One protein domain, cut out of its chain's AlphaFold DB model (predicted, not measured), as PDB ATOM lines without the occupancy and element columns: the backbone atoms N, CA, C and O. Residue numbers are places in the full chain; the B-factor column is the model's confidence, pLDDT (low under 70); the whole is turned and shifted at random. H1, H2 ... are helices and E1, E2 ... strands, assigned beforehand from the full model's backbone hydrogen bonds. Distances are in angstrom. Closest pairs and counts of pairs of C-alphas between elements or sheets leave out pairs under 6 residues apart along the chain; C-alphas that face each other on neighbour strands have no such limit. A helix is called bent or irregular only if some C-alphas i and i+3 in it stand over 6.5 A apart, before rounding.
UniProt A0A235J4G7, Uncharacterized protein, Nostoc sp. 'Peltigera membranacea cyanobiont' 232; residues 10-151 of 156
ATOM      1  N   HIS A  10       9.953  51.537  25.669       94.50
ATOM      2  CA  HIS A  10       8.818  51.010  26.416       94.50
ATOM      3  C   HIS A  10       8.768  49.493  26.296       94.50
ATOM      4  O   HIS A  10       8.993  48.952  25.215       94.50
ATOM      5  N   ILE A  11       8.440  48.821  27.394       95.94
ATOM      6  CA  ILE A  11       8.249  47.370  27.454       95.94
ATOM      7  C   ILE A  11       6.974  47.101  28.248       95.94
ATOM      8  O   ILE A  11       6.697  47.795  29.225       95.94
ATOM      9  N   TYR A  12       6.186  46.112  27.833       96.56
ATOM     10  CA  TYR A  12       5.057  45.639  28.630       96.56
ATOM     11  C   TYR A  12       5.530  44.546  29.584       96.56
ATOM     12  O   TYR A  12       6.058  43.532  29.136       96.56
ATOM     13  N   ILE A  13       5.340  44.757  30.885       96.69
ATOM     14  CA  ILE A  13       5.722  43.818  31.945       96.69
ATOM     15  C   ILE A  13       4.497  43.611  32.834       96.69
ATOM     16  O   ILE A  13       3.964  44.570  33.397       96.69
ATOM     17  N   ASP A  14       4.023  42.367  32.918       95.50
ATOM     18  CA  ASP A  14       2.778  41.983  33.609       95.50
ATOM     19  C   ASP A  14       1.530  42.736  33.105       95.50
ATOM     20  O   ASP A  14       0.589  43.009  33.849       95.50
ATOM     21  N   GLY A  15       1.539  43.135  31.830       95.94
ATOM     22  CA  GLY A  15       0.494  43.954  31.204       95.94
ATOM     23  C   GLY A  15       0.657  45.467  31.399       95.94
ATOM     24  O   GLY A  15       0.084  46.248  30.640       95.94
ATOM     25  N   GLN A  16       1.498  45.914  32.335       97.12
ATOM     26  CA  GLN A  16       1.782  47.334  32.529       97.12
ATOM     27  C   GLN A  16       2.814  47.834  31.513       97.12
ATOM     28  O   GLN A  16       3.862  47.220  31.315       97.12
ATOM     29  N   LYS A  17       2.559  49.002  30.911       96.56
ATOM     30  CA  LYS A  17       3.541  49.705  30.076       96.56
ATOM     31  C   LYS A  17       4.599  50.358  30.971       96.56
ATOM     32  O   LYS A  17       4.300  51.310  31.692       96.56
ATOM     33  N   ILE A  18       5.826  49.857  30.899       97.44
ATOM     34  CA  ILE A  18       6.985  50.357  31.636       97.44
ATOM     35  C   ILE A  18       7.872  51.167  30.702       97.44
ATOM     36  O   ILE A  18       8.191  50.747  29.590       97.44
ATOM     37  N   LEU A  19       8.263  52.340  31.176       96.12
ATOM     38  CA  LEU A  19       9.177  53.264  30.529       96.12
ATOM     39  C   LEU A  19      10.579  53.060  31.113       96.12
ATOM     40  O   LEU A  19      10.740  53.120  32.327       96.12
ATOM     41  N   PHE A  20      11.591  52.866  30.268       94.38
ATOM     42  CA  PHE A  20      12.995  52.777  30.688       94.38
ATOM     43  C   PHE A  20      13.747  54.031  30.222       94.38
ATOM     44  O   PHE A  20      14.085  54.129  29.036       94.38
ATOM     45  N   PRO A  21      13.971  55.029  31.101       92.75
ATOM     46  CA  PRO A  21      14.714  56.228  30.734       92.75
ATOM     47  C   PRO A  21      16.194  55.909  30.492       92.75
ATOM     48  O   PRO A  21      16.776  55.067  31.172       92.75
ATOM     49  N   SER A  22      16.826  56.627  29.561       90.38
ATOM     50  CA  SER A  22      18.290  56.648  29.468       90.38
ATOM     51  C   SER A  22      18.904  57.425  30.638       90.38
ATOM     52  O   SER A  22      18.212  58.200  31.304       90.38
ATOM     53  N   GLN A  23      20.219  57.291  30.849       87.69
ATOM     54  CA  GLN A  23      20.948  58.032  31.890       87.69
ATOM     55  C   GLN A  23      20.685  59.548  31.826       87.69
ATOM     56  O   GLN A  23      20.343  60.165  32.828       87.69
ATOM     57  N   GLU A  24      20.756  60.150  30.636       89.56
ATOM     58  CA  GLU A  24      20.479  61.583  30.434       89.56
ATOM     59  C   GLU A  24      19.055  61.976  30.884       89.56
ATOM     60  O   GLU A  24      18.821  63.060  31.430       89.56
ATOM     61  N   LYS A  25      18.075  61.090  30.671       91.94
ATOM     62  CA  LYS A  25      16.694  61.328  31.099       91.94
ATOM     63  C   LYS A  25      16.534  61.192  32.602       91.94
ATOM     64  O   LYS A  25      15.798  61.992  33.176       91.94
ATOM     65  N   TRP A  26      17.242  60.264  33.236       91.25
ATOM     66  CA  TRP A  26      17.294  60.195  34.694       91.25
ATOM     67  C   TRP A  26      17.879  61.464  35.309       91.25
ATOM     68  O   TRP A  26      17.271  62.010  36.227       91.25
ATOM     69  N   GLU A  27      18.960  62.009  34.745       89.00
ATOM     70  CA  GLU A  27      19.509  63.294  35.200       89.00
ATOM     71  C   GLU A  27      18.505  64.437  35.025       89.00
ATOM     72  O   GLU A  27      18.314  65.253  35.920       89.00
ATOM     73  N   THR A  28      17.767  64.468  33.912       90.56
ATOM     74  CA  THR A  28      16.693  65.459  33.733       90.56
ATOM     75  C   THR A  28      15.618  65.331  34.819       90.56
ATOM     76  O   THR A  28      15.157  66.338  35.357       90.56
ATOM     77  N   LEU A  29      15.215  64.099  35.151       90.94
ATOM     78  CA  LEU A  29      14.210  63.829  36.184       90.94
ATOM     79  C   LEU A  29      14.702  64.165  37.591       90.94
ATOM     80  O   LEU A  29      13.883  64.485  38.450       90.94
ATOM     81  N   ARG A  30      16.019  64.154  37.818       88.00
ATOM     82  CA  ARG A  30      16.630  64.573  39.080       88.00
ATOM     83  C   ARG A  30      16.355  66.031  39.412       88.00
ATOM     84  O   ARG A  30      16.076  66.348  40.564       88.00
ATOM     85  N   PHE A  31      16.396  66.902  38.407       89.00
ATOM     86  CA  PHE A  31      16.148  68.335  38.579       89.00
ATOM     87  C   PHE A  31      14.691  68.731  38.312       89.00
ATOM     88  O   PHE A  31      14.222  69.739  38.832       89.00
ATOM     89  N   ASN A  32      13.965  67.946  37.512       91.94
ATOM     90  CA  ASN A  32      12.559  68.174  37.195       91.94
ATOM     91  C   ASN A  32      11.773  66.848  37.233       91.94
ATOM     92  O   ASN A  32      11.640  66.188  36.193       91.94
ATOM     93  N   PRO A  33      11.234  66.451  38.401       93.31
ATOM     94  CA  PRO A  33      10.657  65.126  38.636       93.31
ATOM     95  C   PRO A  33       9.230  64.992  38.081       93.31
ATOM     96  O   PRO A  33       8.331  64.502  38.759       93.31
ATOM     97  N   PHE A  34       9.007  65.433  36.843       94.31
ATOM     98  CA  PHE A  34       7.711  65.400  36.170       94.31
ATOM     99  C   PHE A  34       7.795  64.700  34.815       94.31
ATOM    100  O   PHE A  34       8.707  64.934  34.010       94.31
ATOM    101  N   ILE A  35       6.799  63.866  34.528       94.00
ATOM    102  CA  ILE A  35       6.622  63.162  33.256       94.00
ATOM    103  C   ILE A  35       5.168  63.318  32.824       94.00
ATOM    104  O   ILE A  35       4.268  62.921  33.561       94.00
ATOM    105  N   ASP A  36       4.944  63.880  31.635       93.44
ATOM    106  CA  ASP A  36       3.608  64.241  31.131       93.44
ATOM    107  C   ASP A  36       2.793  65.026  32.174       93.44
ATOM    108  O   ASP A  36       1.662  64.671  32.501       93.44
ATOM    109  N   ASP A  37       3.433  66.035  32.773       92.25
ATOM    110  CA  ASP A  37       2.878  66.901  33.824       92.25
ATOM    111  C   ASP A  37       2.418  66.175  35.103       92.25
ATOM    112  O   ASP A  37       1.777  66.763  35.972       92.25
ATOM    113  N   MET A  38       2.797  64.904  35.269       94.06
ATOM    114  CA  MET A  38       2.567  64.128  36.485       94.06
ATOM    115  C   MET A  38       3.869  63.946  37.268       94.06
ATOM    116  O   MET A  38       4.906  63.649  36.666       94.06
ATOM    117  N   PRO A  39       3.836  64.068  38.604       94.62
ATOM    118  CA  PRO A  39       5.016  63.891  39.433       94.62
ATOM    119  C   PRO A  39       5.516  62.441  39.428       94.62
ATOM    120  O   PRO A  39       4.741  61.482  39.333       94.62
ATOM    121  N   LEU A  40       6.826  62.291  39.594       93.19
ATOM    122  CA  LEU A  40       7.482  61.040  39.944       93.19
ATOM    123  C   LEU A  40       7.369  60.810  41.459       93.19
ATOM    124  O   LEU A  40       7.623  61.702  42.266       93.19
ATOM    125  N   ALA A  41       6.963  59.609  41.847       87.81
ATOM    126  CA  ALA A  41       6.828  59.211  43.237       87.81
ATOM    127  C   ALA A  41       8.186  58.838  43.849       87.81
ATOM    128  O   ALA A  41       9.019  58.240  43.174       87.81
ATOM    129  N   VAL A  42       8.345  59.107  45.151       75.88
ATOM    130  CA  VAL A  42       9.393  58.526  46.015       75.88
ATOM    131  C   VAL A  42      10.818  58.713  45.456       75.88
ATOM    132  O   VAL A  42      11.519  57.753  45.146       75.88
ATOM    133  N   LEU A  43      11.257  59.971  45.332       71.88
ATOM    134  CA  LEU A  43      12.566  60.324  44.758       71.88
ATOM    135  C   LEU A  43      13.758  59.830  45.591       71.88
ATOM    136  O   LEU A  43      14.790  59.480  45.027       71.88
ATOM    137  N   ASP A  44      13.620  59.760  46.914       71.94
ATOM    138  CA  ASP A  44      14.753  59.468  47.805       71.94
ATOM    139  C   ASP A  44      15.267  58.025  47.677       71.94
ATOM    140  O   ASP A  44      16.452  57.764  47.869       71.94
ATOM    141  N   LEU A  45      14.393  57.082  47.309       70.38
ATOM    142  CA  LEU A  45      14.766  55.676  47.100       70.38
ATOM    143  C   LEU A  45      15.245  55.392  45.669       70.38
ATOM    144  O   LEU A  45      15.805  54.329  45.404       70.38
ATOM    145  N   LEU A  46      15.032  56.335  44.750       83.81
ATOM    146  CA  LEU A  46      15.321  56.181  43.331       83.81
ATOM    147  C   LEU A  46      16.829  56.202  43.044       83.81
ATOM    148  O   LEU A  46      17.320  55.380  42.274       83.81
ATOM    149  N   TRP A  47      17.574  57.126  43.657       86.06
ATOM    150  CA  TRP A  47      18.984  57.346  43.309       86.06
ATOM    151  C   TRP A  47      19.918  56.213  43.730       86.06
ATOM    152  O   TRP A  47      20.689  55.772  42.878       86.06
ATOM    153  N   PRO A  48      19.806  55.647  44.947       86.75
ATOM    154  CA  PRO A  48      20.586  54.463  45.297       86.75
ATOM    155  C   PRO A  48      20.286  53.268  44.380       86.75
ATOM    156  O   PRO A  48      21.170  52.462  44.098       86.75
ATOM    157  N   ALA A  49      19.045  53.142  43.895       86.88
ATOM    158  CA  ALA A  49      18.690  52.105  42.931       86.88
ATOM    159  C   ALA A  49      19.326  52.368  41.558       86.88
ATOM    160  O   ALA A  49      19.842  51.438  40.947       86.88
ATOM    161  N   LEU A  50      19.346  53.624  41.094       89.81
ATOM    162  CA  LEU A  50      19.980  53.999  39.829       89.81
ATOM    163  C   LEU A  50      21.493  53.732  39.841       89.81
ATOM    164  O   LEU A  50      22.011  53.148  38.892       89.81
ATOM    165  N   GLU A  51      22.191  54.085  40.922       89.81
ATOM    166  CA  GLU A  51      23.612  53.746  41.108       89.81
ATOM    167  C   GLU A  51      23.841  52.230  41.010       89.81
ATOM    168  O   GLU A  51      24.796  51.775  40.379       89.81
ATOM    169  N   LEU A  52      22.924  51.432  41.566       89.88
ATOM    170  CA  LEU A  52      23.010  49.979  41.481       89.88
ATOM    171  C   LEU A  52      22.870  49.471  40.039       89.88
ATOM    172  O   LEU A  52      23.620  48.579  39.654       89.88
ATOM    173  N   THR A  53      21.983  50.060  39.228       91.06
ATOM    174  CA  THR A  53      21.834  49.678  37.806       91.06
ATOM    175  C   THR A  53      23.088  49.945  36.971       91.06
ATOM    176  O   THR A  53      23.328  49.272  35.975       91.06
ATOM    177  N   GLN A  54      23.926  50.908  37.376       90.56
ATOM    178  CA  GLN A  54      25.209  51.165  36.713       90.56
ATOM    179  C   GLN A  54      26.260  50.109  37.067       90.56
ATOM    180  O   GLN A  54      27.128  49.803  36.252       90.56
ATOM    181  N   LYS A  55      26.184  49.559  38.285       92.81
ATOM    182  CA  LYS A  55      27.101  48.528  38.782       92.81
ATOM    183  C   LYS A  55      26.709  47.122  38.314       92.81
ATOM    184  O   LYS A  55      27.593  46.306  38.073       92.81
ATOM    185  N   TYR A  56      25.410  46.855  38.186       94.56
ATOM    186  CA  TYR A  56      24.847  45.542  37.863       94.56
ATOM    187  C   TYR A  56      23.930  45.644  36.638       94.56
ATOM    188  O   TYR A  56      22.773  46.045  36.788       94.56
ATOM    189  N   PRO A  57      24.428  45.306  35.430       93.88
ATOM    190  CA  PRO A  57      23.680  45.433  34.177       93.88
ATOM    191  C   PRO A  57      22.379  44.625  34.119       93.88
ATOM    192  O   PRO A  57      21.494  44.952  33.335       93.88
ATOM    193  N   GLU A  58      22.261  43.568  34.923       96.00
ATOM    194  CA  GLU A  58      21.048  42.765  35.052       96.00
ATOM    195  C   GLU A  58      19.957  43.442  35.897       96.00
ATOM    196  O   GLU A  58      18.814  42.991  35.898       96.00
ATOM    197  N   ILE A  59      20.274  44.522  36.620       96.25
ATOM    198  CA  ILE A  59      19.312  45.285  37.417       96.25
ATOM    199  C   ILE A  59      18.899  46.529  36.639       96.25
ATOM    200  O   ILE A  59      19.717  47.366  36.270       96.25
ATOM    201  N   HIS A  60      17.594  46.694  36.458       95.81
ATOM    202  CA  HIS A  60      17.020  47.778  35.672       95.81
ATOM    203  C   HIS A  60      16.039  48.601  36.494       95.81
ATOM    204  O   HIS A  60      15.282  48.073  37.308       95.81
ATOM    205  N   LEU A  61      16.003  49.905  36.229       95.12
ATOM    206  CA  LEU A  61      15.051  50.832  36.829       95.12
ATOM    207  C   LEU A  61      14.090  51.328  35.747       95.12
ATOM    208  O   LEU A  61      14.500  51.955  34.770       95.12
ATOM    209  N   GLY A  62      12.806  51.042  35.929       95.38
ATOM    210  CA  GLY A  62      11.741  51.470  35.030       95.38
ATOM    211  C   GLY A  62      10.701  52.326  35.740       95.38
ATOM    212  O   GLY A  62      10.632  52.378  36.965       95.38
ATOM    213  N   LEU A  63       9.868  53.002  34.954       96.00
ATOM    214  CA  LEU A  63       8.792  53.867  35.419       96.00
ATOM    215  C   LEU A  63       7.455  53.363  34.882       96.00
ATOM    216  O   LEU A  63       7.270  53.230  33.673       96.00
ATOM    217  N   GLY A  64       6.508  53.110  35.778       95.94
ATOM    218  CA  GLY A  64       5.139  52.730  35.435       95.94
ATOM    219  C   GLY A  64       4.141  53.758  35.951       95.94
ATOM    220  O   GLY A  64       4.314  54.329  37.030       95.94
ATOM    221  N   LYS A  65       3.078  54.005  35.189       95.69
ATOM    222  CA  LYS A  65       2.027  54.947  35.584       95.69
ATOM    223  C   LYS A  65       1.067  54.314  36.595       95.69
ATOM    224  O   LYS A  65       0.755  53.122  36.504       95.69
ATOM    225  N   ILE A  66       0.597  55.123  37.547       93.38
ATOM    226  CA  ILE A  66      -0.533  54.795  38.421       93.38
ATOM    227  C   ILE A  66      -1.559  55.934  38.352       93.38
ATOM    228  O   ILE A  66      -1.470  56.925  39.086       93.38
ATOM    229  N   SER A  67      -2.536  55.804  37.455       88.62
ATOM    230  CA  SER A  67      -3.485  56.864  37.090       88.62
ATOM    231  C   SER A  67      -4.352  57.318  38.259       88.62
ATOM    232  O   SER A  67      -4.559  58.520  38.418       88.62
ATOM    233  N   ASN A  68      -4.769  56.397  39.134       88.12
ATOM    234  CA  ASN A  68      -5.580  56.730  40.315       88.12
ATOM    235  C   ASN A  68      -4.886  57.724  41.255       88.12
ATOM    236  O   ASN A  68      -5.552  58.472  41.965       88.12
ATOM    237  N   PHE A  69      -3.554  57.767  41.237       87.94
ATOM    238  CA  PHE A  69      -2.775  58.708  42.032       87.94
ATOM    239  C   PHE A  69      -2.076  59.783  41.193       87.94
ATOM    240  O   PHE A  69      -1.277  60.538  41.743       87.94
ATOM    241  N   LYS A  70      -2.342  59.832  39.879       92.69
ATOM    242  CA  LYS A  70      -1.756  60.786  38.926       92.69
ATOM    243  C   LYS A  70      -0.234  60.926  39.070       92.69
ATOM    244  O   LYS A  70       0.287  62.034  39.082       92.69
ATOM    245  N   ARG A  71       0.475  59.803  39.208       94.50
ATOM    246  CA  ARG A  71       1.936  59.779  39.382       94.50
ATOM    247  C   ARG A  71       2.591  58.662  38.590       94.50
ATOM    248  O   ARG A  71       1.968  57.635  38.306       94.50
ATOM    249  N   TRP A  72       3.865  58.866  38.291       95.38
ATOM    250  CA  TRP A  72       4.769  57.811  37.854       95.38
ATOM    251  C   TRP A  72       5.422  57.170  39.070       95.38
ATOM    252  O   TRP A  72       5.783  57.864  40.014       95.38
ATOM    253  N   MET A  73       5.552  55.852  39.060       94.12
ATOM    254  CA  MET A  73       6.161  55.080  40.135       94.12
ATOM    255  C   MET A  73       7.401  54.364  39.596       94.12
ATOM    256  O   MET A  73       7.315  53.772  38.513       94.12
ATOM    257  N   PRO A  74       8.534  54.408  40.313       94.50
ATOM    258  CA  PRO A  74       9.675  53.580  39.981       94.50
ATOM    259  C   PRO A  74       9.445  52.116  40.338       94.50
ATOM    260  O   PRO A  74       8.852  51.791  41.365       94.50
ATOM    261  N   TYR A  75       9.962  51.241  39.488       95.50
ATOM    262  CA  TYR A  75      10.000  49.802  39.688       95.50
ATOM    263  C   TYR A  75      11.405  49.311  39.385       95.50
ATOM    264  O   TYR A  75      12.012  49.728  38.395       95.50
ATOM    265  N   ILE A  76      11.903  48.417  40.231       96.31
ATOM    266  CA  ILE A  76      13.170  47.739  40.000       96.31
ATOM    267  C   ILE A  76      12.864  46.379  39.390       96.31
ATOM    268  O   ILE A  76      11.964  45.660  39.837       96.31
ATOM    269  N   PHE A  77      13.620  46.046  38.356       97.62
ATOM    270  CA  PHE A  77      13.524  44.787  37.650       97.62
ATOM    271  C   PHE A  77      14.870  44.083  37.672       97.62
ATOM    272  O   PHE A  77      15.913  44.721  37.556       97.62
ATOM    273  N   LEU A  78      14.825  42.766  37.780       97.75
ATOM    274  CA  LEU A  78      15.947  41.883  37.531       97.75
ATOM    275  C   LEU A  78      15.719  41.198  36.183       97.75
ATOM    276  O   LEU A  78      14.661  40.608  35.960       97.75
ATOM    277  N   GLU A  79      16.689  41.298  35.285       97.38
ATOM    278  CA  GLU A  79      16.677  40.616  33.998       97.38
ATOM    279  C   GLU A  79      17.213  39.188  34.154       97.38
ATOM    280  O   GLU A  79      18.364  38.973  34.525       97.38
ATOM    281  N   ILE A  80      16.365  38.201  33.866       95.38
ATOM    282  CA  ILE A  80      16.699  36.775  33.892       95.38
ATOM    283  C   ILE A  80      16.273  36.186  32.551       95.38
ATOM    284  O   ILE A  80      15.084  36.188  32.232       95.38
ATOM    285  N   GLU A  81      17.230  35.698  31.759       92.12
ATOM    286  CA  GLU A  81      16.967  35.101  30.436       92.12
ATOM    287  C   GLU A  81      16.104  36.013  29.541       92.12
ATOM    288  O   GLU A  81      15.106  35.585  28.958       92.12
ATOM    289  N   SER A  82      16.453  37.304  29.475       90.50
ATOM    290  CA  SER A  82      15.720  38.344  28.728       90.50
ATOM    291  C   SER A  82      14.300  38.652  29.238       90.50
ATOM    292  O   SER A  82      13.557  39.387  28.584       90.50
ATOM    293  N   ASN A  83      13.899  38.117  30.397       93.56
ATOM    294  CA  ASN A  83      12.645  38.455  31.070       93.56
ATOM    295  C   ASN A  83      12.898  39.402  32.242       93.56
ATOM    296  O   ASN A  83      13.827  39.203  33.016       93.56
ATOM    297  N   PHE A  84      12.021  40.387  32.422       97.00
ATOM    298  CA  PHE A  84      12.090  41.318  33.546       97.00
ATOM    299  C   PHE A  84      11.204  40.843  34.696       97.00
ATOM    300  O   PHE A  84       9.979  40.872  34.591       97.00
ATOM    301  N   GLN A  85      11.821  40.452  35.807       97.88
ATOM    302  CA  GLN A  85      11.134  40.123  37.050       97.88
ATOM    303  C   GLN A  85      11.123  41.344  37.971       97.88
ATOM    304  O   GLN A  85      12.172  41.905  38.274       97.88
ATOM    305  N   ARG A  86       9.946  41.751  38.450       97.75
ATOM    306  CA  ARG A  86       9.827  42.798  39.476       97.75
ATOM    307  C   ARG A  86      10.462  42.333  40.776       97.75
ATOM    308  O   ARG A  86      10.192  41.220  41.225       97.75
ATOM    309  N   VAL A  87      11.265  43.190  41.389       97.38
ATOM    310  CA  VAL A  87      11.961  42.869  42.636       97.38
ATOM    311  C   VAL A  87      12.007  44.070  43.567       97.38
ATOM    312  O   VAL A  87      12.071  45.222  43.141       97.38
ATOM    313  N   GLN A  88      12.020  43.786  44.861       95.75
ATOM    314  CA  GLN A  88      12.461  44.708  45.888       95.75
ATOM    315  C   GLN A  88      13.950  44.479  46.138       95.75
ATOM    316  O   GLN A  88      14.384  43.344  46.335       95.75
ATOM    317  N   LEU A  89      14.734  45.556  46.153       94.81
ATOM    318  CA  LEU A  89      16.119  45.485  46.598       94.81
ATOM    319  C   LEU A  89      16.184  45.602  48.115       94.81
ATOM    320  O   LEU A  89      15.677  46.557  48.702       94.81
ATOM    321  N   GLU A  90      16.868  44.657  48.741       94.19
ATOM    322  CA  GLU A  90      17.030  44.591  50.190       94.19
ATOM    323  C   GLU A  90      18.506  44.411  50.542       94.19
ATOM    324  O   GLU A  90      19.276  43.835  49.774       94.19
ATOM    325  N   THR A  91      18.919  44.885  51.718       95.19
ATOM    326  CA  THR A  91      20.217  44.512  52.291       95.19
ATOM    327  C   THR A  91      19.996  43.399  53.301       95.19
ATOM    328  O   THR A  91      19.330  43.620  54.311       95.19
ATOM    329  N   LEU A  92      20.591  42.235  53.049       96.44
ATOM    330  CA  LEU A  92      20.545  41.087  53.950       96.44
ATOM    331  C   LEU A  92      21.926  40.827  54.555       96.44
ATOM    332  O   LEU A  92      22.952  41.180  53.971       96.44
ATOM    333  N   SER A  93      21.930  40.192  55.724       96.81
ATOM    334  CA  SER A  93      23.123  39.634  56.365       96.81
ATOM    335  C   SER A  93      22.961  38.120  56.475       96.81
ATOM    336  O   SER A  93      21.862  37.634  56.754       96.81
ATOM    337  N   CYS A  94      24.039  37.370  56.269       96.81
ATOM    338  CA  CYS A  94      24.048  35.932  56.516       96.81
ATOM    339  C   CYS A  94      24.051  35.661  58.030       96.81
ATOM    340  O   CYS A  94      24.758  36.324  58.780       96.81
ATOM    341  N   GLY A  95      23.273  34.674  58.484       96.12
ATOM    342  CA  GLY A  95      23.255  34.262  59.895       96.12
ATOM    343  C   GLY A  95      24.447  33.392  60.317       96.12
ATOM    344  O   GLY A  95      24.649  33.186  61.508       96.12
ATOM    345  N   PHE A  96      25.224  32.888  59.353       97.19
ATOM    346  CA  PHE A  96      26.288  31.901  59.571       97.19
ATOM    347  C   PHE A  96      27.690  32.416  59.238       97.19
ATOM    348  O   PHE A  96      28.685  31.862  59.698       97.19
ATOM    349  N   CYS A  97      27.794  33.483  58.447       95.56
ATOM    350  CA  CYS A  97      29.060  34.133  58.132       95.56
ATOM    351  C   CYS A  97      28.893  35.656  58.123       95.56
ATOM    352  O   CYS A  97      27.784  36.171  58.213       95.56
ATOM    353  N   ASN A  98      29.989  36.393  57.950       95.19
ATOM    354  CA  ASN A  98      29.983  37.861  58.001       95.19
ATOM    355  C   ASN A  98      29.537  38.536  56.692       95.19
ATOM    356  O   ASN A  98      29.771  39.731  56.507       95.19
ATOM    357  N   TRP A  99      28.941  37.796  55.753       96.38
ATOM    358  CA  TRP A  99      28.448  38.399  54.520       96.38
ATOM    359  C   TRP A  99      27.260  39.320  54.807       96.38
ATOM    360  O   TRP A  99      26.308  38.943  55.494       96.38
ATOM    361  N   ARG A 100      27.317  40.518  54.228       96.38
ATOM    362  CA  ARG A 100      26.231  41.491  54.171       96.38
ATOM    363  C   ARG A 100      26.267  42.141  52.796       96.38
ATOM    364  O   ARG A 100      27.318  42.644  52.403       96.38
ATOM    365  N   GLY A 101      25.145  42.139  52.091       95.31
ATOM    366  CA  GLY A 101      25.088  42.615  50.710       95.31
ATOM    367  C   GLY A 101      23.668  42.868  50.229       95.31
ATOM    368  O   GLY A 101      22.696  42.673  50.970       95.31
ATOM    369  N   LYS A 102      23.547  43.359  48.996       96.06
ATOM    370  CA  LYS A 102      22.254  43.543  48.333       96.06
ATOM    371  C   LYS A 102      21.681  42.214  47.842       96.06
ATOM    372  O   LYS A 102      22.410  41.298  47.475       96.06
ATOM    373  N   THR A 103      20.358  42.124  47.828       97.19
ATOM    374  CA  THR A 103      19.596  41.010  47.256       97.19
ATOM    375  C   THR A 103      18.354  41.526  46.543       97.19
ATOM    376  O   THR A 103      17.914  42.644  46.823       97.19
ATOM    377  N   ALA A 104      17.789  40.712  45.654       97.50
ATOM    378  CA  ALA A 104      16.539  41.010  44.964       97.50
ATOM    379  C   ALA A 104      15.442  40.019  45.383       97.50
ATOM    380  O   ALA A 104      15.577  38.816  45.161       97.50
ATOM    381  N   ASN A 105      14.366  40.522  45.988       97.75
ATOM    382  CA  ASN A 105      13.243  39.740  46.502       97.75
ATOM    383  C   ASN A 105      11.969  40.034  45.686       97.75
ATOM    384  O   ASN A 105      11.494  41.169  45.706       97.75
ATOM    385  N   PRO A 106      11.382  39.055  44.978       97.62
ATOM    386  CA  PRO A 106      10.168  39.271  44.193       97.62
ATOM    387  C   PRO A 106       8.875  39.099  45.010       97.62
ATOM    388  O   PRO A 106       7.788  39.346  44.499       97.62
ATOM    389  N   MET A 107       8.957  38.672  46.274       97.06
ATOM    390  CA  MET A 107       7.801  38.200  47.049       97.06
ATOM    391  C   MET A 107       7.034  39.314  47.784       97.06
ATOM    392  O   MET A 107       6.352  39.044  48.774       97.06
ATOM    393  N   ASP A 108       7.135  40.563  47.323       94.94
ATOM    394  CA  ASP A 108       6.313  41.671  47.819       94.94
ATOM    395  C   ASP A 108       5.171  41.972  46.835       94.94
ATOM    396  O   ASP A 108       5.367  42.430  45.709       94.94
ATOM    397  N   THR A 109       3.934  41.758  47.288       94.31
ATOM    398  CA  THR A 109       2.715  42.071  46.523       94.31
ATOM    399  C   THR A 109       2.611  43.542  46.098       94.31
ATOM    400  O   THR A 109       1.932  43.848  45.114       94.31
ATOM    401  N   GLY A 110       3.273  44.461  46.807       92.69
ATOM    402  CA  GLY A 110       3.340  45.883  46.482       92.69
ATOM    403  C   GLY A 110       4.041  46.171  45.152       92.69
ATOM    404  O   GLY A 110       3.723  47.169  44.506       92.69
ATOM    405  N   LEU A 111       4.915  45.270  44.694       94.44
ATOM    406  CA  LEU A 111       5.631  45.388  43.419       94.44
ATOM    407  C   LEU A 111       4.692  45.293  42.208       94.44
ATOM    408  O   LEU A 111       4.945  45.898  41.163       94.44
ATOM    409  N   TYR A 112       3.590  44.557  42.355       95.50
ATOM    410  CA  TYR A 112       2.661  44.201  41.283       95.50
ATOM    411  C   TYR A 112       1.459  45.147  41.244       95.50
ATOM    412  O   TYR A 112       0.301  44.737  41.288       95.50
ATOM    413  N   CYS A 113       1.722  46.451  41.214       92.56
ATOM    414  CA  CYS A 113       0.685  47.471  41.123       92.56
ATOM    415  C   CYS A 113       0.899  48.407  39.928       92.56
ATOM    416  O   CYS A 113       1.984  48.484  39.361       92.56
ATOM    417  N   GLY A 114      -0.165  49.113  39.539       94.19
ATOM    418  CA  GLY A 114      -0.139  50.132  38.494       94.19
ATOM    419  C   GLY A 114      -1.041  49.834  37.301       94.19
ATOM    420  O   GLY A 114      -1.770  48.844  37.275       94.19
ATOM    421  N   ASP A 115      -1.044  50.757  36.345       94.81
ATOM    422  CA  ASP A 115      -2.008  50.753  35.247       94.81
ATOM    423  C   ASP A 115      -1.744  49.613  34.256       94.81
ATOM    424  O   ASP A 115      -0.616  49.411  33.814       94.81
ATOM    425  N   GLY A 116      -2.797  48.897  33.856       94.00
ATOM    426  CA  GLY A 116      -2.703  47.828  32.856       94.00
ATOM    427  C   GLY A 116      -2.216  46.479  33.391       94.00
ATOM    428  O   GLY A 116      -2.184  45.524  32.621       94.00
ATOM    429  N   ILE A 117      -1.895  46.372  34.689       93.62
ATOM    430  CA  ILE A 117      -1.683  45.071  35.336       93.62
ATOM    431  C   ILE A 117      -2.901  44.181  35.061       93.62
ATOM    432  O   ILE A 117      -4.035  44.556  35.366       93.62
ATOM    433  N   ASN A 118      -2.661  43.031  34.433       89.50
ATOM    434  CA  ASN A 118      -3.712  42.219  33.815       89.50
ATOM    435  C   ASN A 118      -4.132  40.987  34.633       89.50
ATOM    436  O   ASN A 118      -5.008  40.239  34.207       89.50
ATOM    437  N   GLN A 119      -3.509  40.777  35.791       92.81
ATOM    438  CA  GLN A 119      -3.763  39.664  36.703       92.81
ATOM    439  C   GLN A 119      -3.777  40.165  38.146       92.81
ATOM    440  O   GLN A 119      -3.316  41.270  38.444       92.81
ATOM    441  N   ASP A 120      -4.309  39.360  39.063       94.44
ATOM    442  CA  ASP A 120      -4.232  39.692  40.479       94.44
ATOM    443  C   ASP A 120      -2.776  39.636  40.984       94.44
ATOM    444  O   ASP A 120      -1.931  38.881  40.492       94.44
ATOM    445  N   ARG A 121      -2.481  40.461  41.993       94.56
ATOM    446  CA  ARG A 121      -1.113  40.654  42.500       94.56
ATOM    447  C   ARG A 121      -0.514  39.386  43.098       94.56
ATOM    448  O   ARG A 121       0.700  39.220  43.060       94.56
ATOM    449  N   PHE A 122      -1.343  38.505  43.659       95.31
ATOM    450  CA  PHE A 122      -0.872  37.269  44.275       95.31
ATOM    451  C   PHE A 122      -0.469  36.247  43.219       95.31
ATOM    452  O   PHE A 122       0.559  35.597  43.387       95.31
ATOM    453  N   THR A 123      -1.221  36.138  42.123       95.75
ATOM    454  CA  THR A 123      -0.861  35.286  40.983       95.75
ATOM    455  C   THR A 123       0.463  35.728  40.360       95.75
ATOM    456  O   THR A 123       1.351  34.898  40.169       95.75
ATOM    457  N   LEU A 124       0.647  37.032  40.123       95.25
ATOM    458  CA  LEU A 124       1.904  37.561  39.578       95.25
ATOM    459  C   LEU A 124       3.094  37.372  40.530       95.25
ATOM    460  O   LEU A 124       4.185  37.014  40.092       95.25
ATOM    461  N   MET A 125       2.887  37.564  41.835       96.06
ATOM    462  CA  MET A 125       3.906  37.287  42.850       96.06
ATOM    463  C   MET A 125       4.283  35.803  42.882       96.06
ATOM    464  O   MET A 125       5.463  35.471  42.836       96.06
ATOM    465  N   LYS A 126       3.297  34.897  42.901       95.38
ATOM    466  CA  LYS A 126       3.540  33.447  42.898       95.38
ATOM    467  C   LYS A 126       4.274  32.971  41.652       95.38
ATOM    468  O   LYS A 126       5.060  32.037  41.741       95.38
ATOM    469  N   ALA A 127       4.073  33.614  40.502       94.25
ATOM    470  CA  ALA A 127       4.818  33.277  39.293       94.25
ATOM    471  C   ALA A 127       6.343  33.423  39.472       94.25
ATOM    472  O   ALA A 127       7.097  32.747  38.772       94.25
ATOM    473  N   ALA A 128       6.803  34.244  40.424       94.88
ATOM    474  CA  ALA A 128       8.219  34.385  40.743       94.88
ATOM    475  C   ALA A 128       8.808  33.186  41.512       94.88
ATOM    476  O   ALA A 128      10.023  33.020  41.503       94.88
ATOM    477  N   GLU A 129       7.984  32.301  42.089       95.06
ATOM    478  CA  GLU A 129       8.446  31.061  42.745       95.06
ATOM    479  C   GLU A 129       9.135  30.093  41.766       95.06
ATOM    480  O   GLU A 129       9.794  29.145  42.187       95.06
ATOM    481  N   ARG A 130       9.013  30.331  40.451       95.25
ATOM    482  CA  ARG A 130       9.762  29.600  39.419       95.25
ATOM    483  C   ARG A 130      11.273  29.832  39.491       95.25
ATOM    484  O   ARG A 130      12.027  29.038  38.937       95.25
ATOM    485  N   TYR A 131      11.707  30.939  40.093       96.12
ATOM    486  CA  TYR A 131      13.118  31.288  40.186       96.12
ATOM    487  C   TYR A 131      13.758  30.630  41.412       96.12
ATOM    488  O   TYR A 131      13.142  30.573  42.477       96.12
ATOM    489  N   PRO A 132      15.001  30.133  41.294       95.62
ATOM    490  CA  PRO A 132      15.684  29.522  42.420       95.62
ATOM    491  C   PRO A 132      15.988  30.561  43.502       95.62
ATOM    492  O   PRO A 132      16.470  31.658  43.218       95.62
ATOM    493  N   ILE A 133      15.769  30.178  44.761       97.38
ATOM    494  CA  ILE A 133      16.228  30.962  45.908       97.38
ATOM    495  C   ILE A 133      17.742  30.809  46.003       97.38
ATOM    496  O   ILE A 133      18.247  29.695  46.168       97.38
ATOM    497  N   LEU A 134      18.465  31.921  45.928       97.69
ATOM    498  CA  LEU A 134      19.917  31.908  45.983       97.69
ATOM    499  C   LEU A 134      20.427  31.880  47.433       97.69
ATOM    500  O   LEU A 134      19.923  32.611  48.293       97.69
ATOM    501  N   PRO A 135      21.437  31.044  47.725       97.75
ATOM    502  CA  PRO A 135      22.067  31.006  49.034       97.75
ATOM    503  C   PRO A 135      23.038  32.178  49.230       97.75
ATOM    504  O   PRO A 135      23.304  32.976  48.332       97.75
ATOM    505  N   CYS A 136      23.620  32.256  50.423       97.44
ATOM    506  CA  CYS A 136      24.697  33.176  50.740       97.44
ATOM    507  C   CYS A 136      25.894  32.926  49.807       97.44
ATOM    508  O   CYS A 136      26.446  31.821  49.826       97.44
ATOM    509  N   PRO A 137      26.396  33.946  49.086       96.56
ATOM    510  CA  PRO A 137      27.473  33.757  48.115       96.56
ATOM    511  C   PRO A 137      28.823  33.410  48.765       96.56
ATOM    512  O   PRO A 137      29.708  32.890  48.096       96.56
ATOM    513  N   CYS A 138      29.000  33.679  50.065       96.00
ATOM    514  CA  CYS A 138      30.252  33.388  50.771       96.00
ATOM    515  C   CYS A 138      30.346  31.994  51.407       96.00
ATOM    516  O   CYS A 138      31.449  31.470  51.513       96.00
ATOM    517  N   CYS A 139      29.240  31.417  51.887       96.50
ATOM    518  CA  CYS A 139      29.271  30.159  52.649       96.50
ATOM    519  C   CYS A 139      28.258  29.110  52.171       96.50
ATOM    520  O   CYS A 139      28.254  28.003  52.695       96.50
ATOM    521  N   GLY A 140      27.401  29.440  51.200       96.88
ATOM    522  CA  GLY A 140      26.377  28.531  50.683       96.88
ATOM    523  C   GLY A 140      25.167  28.332  51.600       96.88
ATOM    524  O   GLY A 140      24.223  27.660  51.195       96.88
ATOM    525  N   ASP A 141      25.152  28.925  52.797       97.62
ATOM    526  CA  ASP A 141      24.014  28.797  53.707       97.62
ATOM    527  C   ASP A 141      22.791  29.587  53.226       97.62
ATOM    528  O   ASP A 141      22.895  30.559  52.473       97.62
ATOM    529  N   ARG A 142      21.611  29.195  53.689       97.06
ATOM    530  CA  ARG A 142      20.351  29.841  53.360       97.06
ATOM    531  C   ARG A 142      20.323  31.275  53.890       97.06
ATOM    532  O   ARG A 142      20.538  31.538  55.073       97.06
ATOM    533  N   LEU A 143      19.969  32.209  53.012       97.06
ATOM    534  CA  LEU A 143      19.647  33.580  53.399       97.06
ATOM    535  C   LEU A 143      18.194  33.687  53.892       97.06
ATOM    536  O   LEU A 143      17.336  32.898  53.479       97.06
ATOM    537  N   PRO A 144      17.884  34.665  54.765       92.94
ATOM    538  CA  PRO A 144      16.495  34.986  55.070       92.94
ATOM    539  C   PRO A 144      15.761  35.458  53.800       92.94
ATOM    540  O   PRO A 144      16.389  35.910  52.848       92.94
ATOM    541  N   ARG A 145      14.421  35.404  53.812       93.94
ATOM    542  CA  ARG A 145      13.542  35.799  52.685       93.94
ATOM    543  C   ARG A 145      13.669  34.878  51.456       93.94
ATOM    544  O   ARG A 145      13.909  33.682  51.609       93.94
ATOM    545  N   HIS A 146      13.371  35.417  50.271       95.94
ATOM    546  CA  HIS A 146      13.334  34.718  48.985       95.94
ATOM    547  C   HIS A 146      14.205  35.460  47.948       95.94
ATOM    548  O   HIS A 146      13.685  35.967  46.956       95.94
ATOM    549  N   PRO A 147      15.519  35.628  48.197       97.44
ATOM    550  CA  PRO A 147      16.382  36.307  47.241       97.44
ATOM    551  C   PRO A 147      16.554  35.455  45.979       97.44
ATOM    552  O   PRO A 147      16.987  34.310  46.064       97.44
ATOM    553  N   ILE A 148      16.253  36.020  44.812       97.94
ATOM    554  CA  ILE A 148      16.495  35.388  43.496       97.94
ATOM    555  C   ILE A 148      17.757  35.936  42.812       97.94
ATOM    556  O   ILE A 148      18.146  35.484  41.741       97.94
ATOM    557  N   TRP A 149      18.396  36.921  43.444       97.75
ATOM    558  CA  TRP A 149      19.694  37.487  43.086       97.75
ATOM    559  C   TRP A 149      20.409  37.931  44.362       97.75
ATOM    560  O   TRP A 149      19.762  38.406  45.306       97.75
ATOM    561  N   VAL A 150      21.732  37.780  44.387       97.19
ATOM    562  CA  VAL A 150      22.596  38.158  45.510       97.19
ATOM    563  C   VAL A 150      23.819  38.904  45.001       97.19
ATOM    564  O   VAL A 150      24.431  38.527  44.004       97.19
ATOM    565  N   GLU A 151      24.199  39.952  45.721       95.19
ATOM    566  CA  GLU A 151      25.418  40.692  45.451       95.19
ATOM    567  C   GLU A 151      26.640  39.844  45.821       95.19
ATOM    568  O   GLU A 151      26.888  39.536  46.994       95.19
TER     569      GLU A 151
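What this domain is: This is residues 10 to 151 of the 156 residues of an uncharacterized protein of Nostoc sp. 'Peltigera membranacea cyanobiont' 232 (UniProt A0A235J4G7). A long, strongly twisted antiparallel sheet of six strands, bent within E5, runs through the domain, with H2 packed on one face by its residues 43 to 54. H1 lies off the sheet, near H2; H3 only grazes the sheet, and the final residues 131 to 151 fold back to the E6 edge, where residues 149 to 150 pair with 103 to 104. The printed part has 142 residues, with E1, E2, H1, H2, E3, E4, E5, E6 and H3 in that order along the chain; the sheet runs E1 - E2 - E3 - E4 - E5 - E6, and the class is mixed, helices and strands. It is compact, with a radius of gyration of the C-alphas of 15.7 A and spans of 49 by 33 by 25 A.

Where its parts are: Find C-alpha 10 at (8.818, 51.010, 26.416); there E1 begins, residues 10 to 13, and E2 follows at residues 16 to 20. H1 holds residues 23 to 31, and H2, residues 43 to 55, covers 19.7 A; it is irregular, but only just, with C-alphas 44 and 47 at 6.53 A. Next come E3, residues 59 to 66, 22.0 A; E4, residues 71 to 80, 27.9 A; E5, residues 83 to 93, 27.4 A, from C-alpha 83 at (12.645, 38.455, 31.070); and E6, residues 100 to 105, 15.2 A. H3, residues 121 to 130, ends at C-alpha 130 at (9.762, 29.600, 39.419).

How they stand to each other: Start at edge strand E1, in a hairpin with E2: N 11 and O 18 are 2.9 A apart. E2 and E3 are antiparallel, with N 19 and O 63 at 2.8 A. E3 to E6 form a meander, each strand the antiparallel neighbour of the one before: look at N 62 and O 75, 2.9 A, N 85 and O 78, 2.8 A, and N 90 and O 103, 3.0 A. E5 bends by 63 degrees at residue 86; its pairing is staggered, with E4 over residues 83 to 87 and with E6 over 88 to 93. H2 on one face gives two layers, a helix over a sheet, at a height over the sheet of 8.0 A; it is only just over E4, with 3 C-alphas falling on it, and runs along the strands, at 18 degrees to E4 on the local plane. The closest C-alphas of H2 and E3 are those of Thr 53 and Ile 59, 5.1 A. H1 is not on the sheet. H3 only grazes the sheet with residues 124 to 128; its closest C-alpha to E5 is Ala 128, 7.4 A from that of Gln 85. O i to N i+4 pairs within hydrogen-bond range number 4 of 5 in H1, 6 of 9 in H2 and 3 of 6 in H3.

The domain as a whole: The two farthest C-alphas, of Asp 37 and Phe 96, are 49.4 A apart. The printed part has no cut; the links H1 to H2 and E6 to H3 are long. No printed residue is under 70 in pLDDT.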